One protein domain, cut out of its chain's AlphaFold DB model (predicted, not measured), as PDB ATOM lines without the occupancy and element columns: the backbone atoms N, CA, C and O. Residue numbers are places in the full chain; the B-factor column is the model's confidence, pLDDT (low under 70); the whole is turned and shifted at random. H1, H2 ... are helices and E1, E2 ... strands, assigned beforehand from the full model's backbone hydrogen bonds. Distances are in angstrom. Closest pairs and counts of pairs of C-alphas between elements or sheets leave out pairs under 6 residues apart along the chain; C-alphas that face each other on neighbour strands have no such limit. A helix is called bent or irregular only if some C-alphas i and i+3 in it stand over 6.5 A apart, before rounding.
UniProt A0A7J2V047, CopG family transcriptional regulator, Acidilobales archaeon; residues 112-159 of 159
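Overview. This is residues 112 to 159 of the 159 residues of the protein "CopG family transcriptional regulator" of Acidilobales archaeon (UniProt A0A7J2V047). A small antiparallel hairpin of two short strands, E1 and E2, has one irregular helix, H1, near the end of E2 where the chain leaves the sheet, and a long tail runs away from this small body. The tail, residues 142 to 159, sticks out free, with the last turn of H1 at its root and the four-residue helix H2 partway along it, and it makes the length of the whole. The printed part has 48 residues, with two named strands and two named helices in the order E1, E2, H1, H2; the sheet's order is E1 - E2, antiparallel, and the class is mixed, helices and strands. The whole is only just loose, close to extended, with a radius of gyration of the C-alphas of 14.0 A, and it is elongated, spanning 41 by 25 by 16 A.

Arrangement. The sheet is the hairpin of E1, residues 112 to 116, and E2, residues 123 to 127, antiparallel neighbours with 159 degrees between their directions. C-alphas 112 and 127 face each other at 4.5 A, and so do C-alphas 116 and 123, also at 4.5 A. N 113 and O 126 are within hydrogen-bond range at 2.8 A, as are N 124 and O 115 at 2.8 A. A tight link of five residues joins E2 to H1, residues 133 to 144. The closest C-alphas of E2 and H1 are those of Asn 127 and Trp 133, 6.9 A apart, and the two have 3 pairs of C-alphas within 8 A. E1 and H1 are apart. H2, residues 151 to 154, is apart from E1, E2 and H1. In H1, 5 of 8 O i to N i+4 pairs are within hydrogen-bond range, while H2 is too short for such a pair.

Along the chain. E1 begins with C-alpha 112 at (26.827, 25.364, -12.222) and is 13.7 A long from first to last C-alpha. E2 is 12.8 A long and ends with C-alpha 127 at (29.768, 27.550, -9.557). H1 is 14.9 A long and irregular: C-alphas 135 and 138 are 7.1 A apart, against about 5 A in a regular helix. H2 ends with C-alpha 154 at (13.562, 33.253, -29.858).

Size, cuts and confidence. The two C-alphas farthest apart are those of Pro 131 and Gly 159, 42.6 A. Without the stretch that stands free, the body has 30 residues and spans 25 by 14 by 13 A. The printed part has no cut and ends at residue 159, the chain's last. The links E1 to E2 and H1 to H2 are short, and no link is long. The mean pLDDT of the printed part is 90.8, and residues 158 to 159 are under 70.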
ATOM      1  N   LEU A 112      25.897  26.364 -11.732       92.88
ATOM      2  CA  LEU A 112      26.827  25.364 -12.222       92.88
ATOM      3  C   LEU A 112      26.918  25.572 -13.734       92.88
ATOM      4  O   LEU A 112      26.013  25.203 -14.475       92.88
ATOM      5  N   PHE A 113      27.982  26.229 -14.170       92.00
ATOM      6  CA  PHE A 113      28.226  26.527 -15.570       92.00
ATOM      7  C   PHE A 113      29.483  25.798 -16.019       92.00
ATOM      8  O   PHE A 113      30.513  25.844 -15.343       92.00
ATOM      9  N   THR A 114      29.403  25.137 -17.169       93.50
ATOM     10  CA  THR A 114      30.522  24.388 -17.733       93.50
ATOM     11  C   THR A 114      30.777  24.799 -19.170       93.50
ATOM     12  O   THR A 114      29.856  24.802 -19.982       93.50
ATOM     13  N   ALA A 115      32.034  25.078 -19.495       92.25
ATOM     14  CA  ALA A 115      32.472  25.367 -20.856       92.25
ATOM     15  C   ALA A 115      33.862  24.763 -21.096       92.25
ATOM     16  O   ALA A 115      34.643  24.645 -20.151       92.25
ATOM     17  N   PRO A 116      34.207  24.354 -22.324       95.50
ATOM     18  CA  PRO A 116      35.548  23.866 -22.616       95.50
ATOM     19  C   PRO A 116      36.571  25.008 -22.548       95.50
ATOM     20  O   PRO A 116      36.334  26.110 -23.039       95.50
ATOM     21  N   CYS A 117      37.744  24.735 -21.977       93.69
ATOM     22  CA  CYS A 117      38.875  25.651 -22.024       93.69
ATOM     23  C   CYS A 117      39.361  25.795 -23.469       93.69
ATOM     24  O   CYS A 117      39.763  24.808 -24.083       93.69
ATOM     25  N   SER A 118      39.408  27.020 -23.991       94.06
ATOM     26  CA  SER A 118      39.882  27.293 -25.356       94.06
ATOM     27  C   SER A 118      41.350  26.919 -25.591       94.06
ATOM     28  O   SER A 118      41.751  26.711 -26.729       94.06
ATOM     29  N   VAL A 119      42.151  26.811 -24.524       96.56
ATOM     30  CA  VAL A 119      43.581  26.477 -24.604       96.56
ATOM     31  C   VAL A 119      43.820  24.967 -24.555       96.56
ATOM     32  O   VAL A 119      44.590  24.444 -25.352       96.56
ATOM     33  N   CYS A 120      43.193  24.255 -23.612       95.88
ATOM     34  CA  CYS A 120      43.485  22.833 -23.373       95.88
ATOM     35  C   CYS A 120      42.311  21.875 -23.625       95.88
ATOM     36  O   CYS A 120      42.463  20.672 -23.425       95.88
ATOM     37  N   GLY A 121      41.134  22.380 -23.997       95.12
ATOM     38  CA  GLY A 121      39.925  21.592 -24.264       95.12
ATOM     39  C   GLY A 121      39.258  20.967 -23.032       95.12
ATOM     40  O   GLY A 121      38.140  20.468 -23.132       95.12
ATOM     41  N   LYS A 122      39.901  20.996 -21.857       96.88
ATOM     42  CA  LYS A 122      39.339  20.447 -20.613       96.88
ATOM     43  C   LYS A 122      38.147  21.280 -20.126       96.88
ATOM     44  O   LYS A 122      38.151  22.495 -20.327       96.88
ATOM     45  N   PRO A 123      37.157  20.669 -19.454       95.62
ATOM     46  CA  PRO A 123      36.012  21.399 -18.927       95.62
ATOM     47  C   PRO A 123      36.443  22.377 -17.830       95.62
ATOM     48  O   PRO A 123      37.089  22.000 -16.852       95.62
ATOM     49  N   MET A 124      36.053  23.634 -17.990       93.94
ATOM     50  CA  MET A 124      36.046  24.644 -16.942       93.94
ATOM     51  C   MET A 124      34.702  24.557 -16.230       93.94
ATOM     52  O   MET A 124      33.663  24.536 -16.889       93.94
ATOM     53  N   ILE A 125      34.723  24.478 -14.902       94.50
ATOM     54  CA  ILE A 125      33.524  24.341 -14.076       94.50
ATOM     55  C   ILE A 125      33.461  25.549 -13.152       94.50
ATOM     56  O   ILE A 125      34.286  25.683 -12.252       94.50
ATOM     57  N   PHE A 126      32.465  26.400 -13.360       94.31
ATOM     58  CA  PHE A 126      32.178  27.541 -12.503       94.31
ATOM     59  C   PHE A 126      30.927  27.271 -11.679       94.31
ATOM     60  O   PHE A 126      29.953  26.702 -12.172       94.31
ATOM     61  N   ASN A 127      30.931  27.691 -10.419       94.69
ATOM     62  CA  ASN A 127      29.768  27.550  -9.557       94.69
ATOM     63  C   ASN A 127      29.641  28.723  -8.583       94.69
ATOM     64  O   ASN A 127      30.577  29.485  -8.366       94.69
ATOM     65  N   HIS A 128      28.476  28.827  -7.955       91.50
ATOM     66  CA  HIS A 128      28.133  29.901  -7.020       91.50
ATOM     67  C   HIS A 128      28.996  29.963  -5.740       91.50
ATOM     68  O   HIS A 128      28.863  30.913  -4.970       91.50
ATOM     69  N   LYS A 129      29.848  28.962  -5.476       93.12
ATOM     70  CA  LYS A 129      30.833  28.966  -4.379       93.12
ATOM     71  C   LYS A 129      32.254  29.298  -4.835       93.12
ATOM     72  O   LYS A 129      33.155  29.297  -3.997       93.12
ATOM     73  N   ASP A 130      32.471  29.554  -6.120       93.12
ATOM     74  CA  ASP A 130      33.767  30.012  -6.605       93.12
ATOM     75  C   ASP A 130      34.124  31.359  -5.938       93.12
ATOM     76  O   ASP A 130      33.274  32.258  -5.907       93.12
ATOM     77  N   PRO A 131      35.339  31.532  -5.379       93.62
ATOM     78  CA  PRO A 131      35.751  32.789  -4.752       93.62
ATOM     79  C   PRO A 131      35.612  34.013  -5.665       93.62
ATOM     80  O   PRO A 131      35.368  35.118  -5.182       93.62
ATOM     81  N   GLU A 132      35.745  33.824  -6.980       94.31
ATOM     82  CA  GLU A 132      35.644  34.895  -7.972       94.31
ATOM     83  C   GLU A 132      34.261  34.960  -8.639       94.31
ATOM     84  O   GLU A 132      34.066  35.729  -9.586       94.31
ATOM     85  N   TRP A 133      33.283  34.190  -8.136       92.88
ATOM     86  CA  TRP A 133      31.941  34.092  -8.709       92.88
ATOM     87  C   TRP A 133      31.296  35.466  -8.878       92.88
ATOM     88  O   TRP A 133      30.945  35.866  -9.985       92.88
ATOM     89  N   ALA A 134      31.172  36.212  -7.779       91.12
ATOM     90  CA  ALA A 134      30.479  37.495  -7.768       91.12
ATOM     91  C   ALA A 134      31.281  38.620  -8.440       91.12
ATOM     92  O   ALA A 134      30.687  39.517  -9.036       91.12
ATOM     93  N   SER A 135      32.613  38.594  -8.328       94.19
ATOM     94  CA  SER A 135      33.481  39.710  -8.726       94.19
ATOM     95  C   SER A 135      33.949  39.644 -10.176       94.19
ATOM     96  O   SER A 135      34.160  40.691 -10.782       94.19
ATOM     97  N   LYS A 136      34.122  38.442 -10.737       94.44
ATOM     98  CA  LYS A 136      34.647  38.257 -12.094       94.44
ATOM     99  C   LYS A 136      33.742  37.365 -12.924       94.44
ATOM    100  O   LYS A 136      33.209  37.818 -13.932       94.44
ATOM    101  N   ILE A 137      33.540  36.120 -12.498       93.12
ATOM    102  CA  ILE A 137      32.963  35.076 -13.354       93.12
ATOM    103  C   ILE A 137      31.539  35.434 -13.783       93.12
ATOM    104  O   ILE A 137      31.254  35.476 -14.976       93.12
ATOM    105  N   ARG A 138      30.648  35.745 -12.837       93.12
ATOM    106  CA  ARG A 138      29.254  36.088 -13.145       93.12
ATOM    107  C   ARG A 138      29.140  37.345 -14.017       93.12
ATOM    108  O   ARG A 138      28.413  37.279 -15.003       93.12
ATOM    109  N   PRO A 139      29.830  38.467 -13.724       94.81
ATOM    110  CA  PRO A 139      29.864  39.609 -14.636       94.81
ATOM    111  C   PRO A 139      30.296  39.253 -16.065       94.81
ATOM    112  O   PRO A 139      29.619  39.666 -17.003       94.81
ATOM    113  N   TYR A 140      31.362  38.460 -16.236       94.00
ATOM    114  CA  TYR A 140      31.804  38.014 -17.564       94.00
ATOM    115  C   TYR A 140      30.722  37.196 -18.273       94.00
ATOM    116  O   TYR A 140      30.360  37.517 -19.402       94.00
ATOM    117  N   LEU A 141      30.132  36.211 -17.586       91.81
ATOM    118  CA  LEU A 141      29.047  35.405 -18.148       91.81
ATOM    119  C   LEU A 141      27.844  36.271 -18.550       91.81
ATOM    120  O   LEU A 141      27.294  36.088 -19.627       91.81
ATOM    121  N   LEU A 142      27.442  37.255 -17.745       92.75
ATOM    122  CA  LEU A 142      26.319  38.128 -18.104       92.75
ATOM    123  C   LEU A 142      26.602  38.990 -19.341       92.75
ATOM    124  O   LEU A 142      25.681  39.259 -20.109       92.75
ATOM    125  N   VAL A 143      27.850  39.422 -19.543       95.19
ATOM    126  CA  VAL A 143      28.251  40.188 -20.733       95.19
ATOM    127  C   VAL A 143      28.258  39.300 -21.973       95.19
ATOM    128  O   VAL A 143      27.676  39.682 -22.990       95.19
ATOM    129  N   ASP A 144      28.866  38.118 -21.886       90.81
ATOM    130  CA  ASP A 144      28.993  37.195 -23.018       90.81
ATOM    131  C   ASP A 144      27.636  36.606 -23.432       90.81
ATOM    132  O   ASP A 144      27.372  36.385 -24.616       90.81
ATOM    133  N   PHE A 145      26.733  36.420 -22.467       89.69
ATOM    134  CA  PHE A 145      25.411  35.830 -22.676       89.69
ATOM    135  C   PHE A 145      24.283  36.873 -22.751       89.69
ATOM    136  O   PHE A 145      23.109  36.511 -22.774       89.69
ATOM    137  N   LYS A 146      24.592  38.174 -22.853       92.00
ATOM    138  CA  LYS A 146      23.592  39.268 -22.821       92.00
ATOM    139  C   LYS A 146      22.495  39.197 -23.895       92.00
ATOM    140  O   LYS A 146      21.452  39.825 -23.744       92.00
ATOM    141  N   HIS A 147      22.752  38.495 -24.997       90.12
ATOM    142  CA  HIS A 147      21.812  38.319 -26.113       90.12
ATOM    143  C   HIS A 147      21.269  36.893 -26.210       90.12
ATOM    144  O   HIS A 147      20.564  36.565 -27.160       90.12
ATOM    145  N   TRP A 148      21.603  36.036 -25.246       89.62
ATOM    146  CA  TRP A 148      21.059  34.694 -25.202       89.62
ATOM    147  C   TRP A 148      19.611  34.762 -24.748       89.62
ATOM    148  O   TRP A 148      19.259  35.426 -23.774       89.62
ATOM    149  N   VAL A 149      18.767  34.054 -25.478       88.31
ATOM    150  CA  VAL A 149      17.339  33.958 -25.217       88.31
ATOM    151  C   VAL A 149      16.974  32.487 -25.130       88.31
ATOM    152  O   VAL A 149      17.604  31.643 -25.770       88.31
ATOM    153  N   HIS A 150      15.948  32.158 -24.345       89.12
ATOM    154  CA  HIS A 150      15.393  30.809 -24.389       89.12
ATOM    155  C   HIS A 150      14.966  30.492 -25.823       89.12
ATOM    156  O   HIS A 150      14.419  31.353 -26.515       89.12
ATOM    157  N   THR A 151      15.162  29.251 -26.254       87.94
ATOM    158  CA  THR A 151      14.804  28.800 -27.606       87.94
ATOM    159  C   THR A 151      13.347  29.099 -27.947       87.94
ATOM    160  O   THR A 151      13.041  29.517 -29.059       87.94
ATOM    161  N   ASP A 152      12.441  28.967 -26.979       88.06
ATOM    162  CA  ASP A 152      11.024  29.283 -27.175       88.06
ATOM    163  C   ASP A 152      10.722  30.786 -27.139       88.06
ATOM    164  O   ASP A 152       9.729  31.226 -27.716       88.06
ATOM    165  N   CYS A 153      11.574  31.594 -26.502       89.00
ATOM    166  CA  CYS A 153      11.506  33.051 -26.601       89.00
ATOM    167  C   CYS A 153      11.988  33.532 -27.975       89.00
ATOM    168  O   CYS A 153      11.352  34.414 -28.543       89.00
ATOM    169  N   ALA A 154      13.047  32.928 -28.526       88.12
ATOM    170  CA  ALA A 154      13.562  33.253 -29.858       88.12
ATOM    171  C   ALA A 154      12.490  33.058 -30.942       88.12
ATOM    172  O   ALA A 154      12.227  33.969 -31.720       88.12
ATOM    173  N   LYS A 155      11.773  31.923 -30.909       87.81
ATOM    174  CA  LYS A 155      10.679  31.612 -31.852       87.81
ATOM    175  C   LYS A 155       9.558  32.660 -31.872       87.81
ATOM    176  O   LYS A 155       8.868  32.784 -32.874       87.81
ATOM    177  N   LYS A 156       9.345  33.389 -30.770       84.81
ATOM    178  CA  LYS A 156       8.321  34.447 -30.661       84.81
ATOM    179  C   LYS A 156       8.789  35.804 -31.190       84.81
ATOM    180  O   LYS A 156       7.969  36.702 -31.301       84.81
ATOM    181  N   MET A 157      10.088  35.974 -31.428       77.31
ATOM    182  CA  MET A 157      10.666  37.211 -31.965       77.31
ATOM    183  C   MET A 157      10.782  37.182 -33.496       77.31
ATOM    184  O   MET A 157      10.940  38.233 -34.106       77.31
ATOM    185  N   GLU A 158      10.719  35.995 -34.104       68.88
ATOM    186  CA  GLU A 158      10.828  35.782 -35.555       68.88
ATOM    187  C   GLU A 158       9.467  35.728 -36.282       68.88
ATOM    188  O   GLU A 158       9.445  35.641 -37.509       68.88
ATOM    189  N   GLY A 159       8.349  35.773 -35.546       53.53
ATOM    190  CA  GLY A 159       6.980  35.791 -36.081       53.53
ATOM    191  C   GLY A 159       6.258  37.086 -35.754       53.53
ATOM    192  O   GLY A 159       5.500  37.554 -36.631       53.53
TER     193      GLY A 159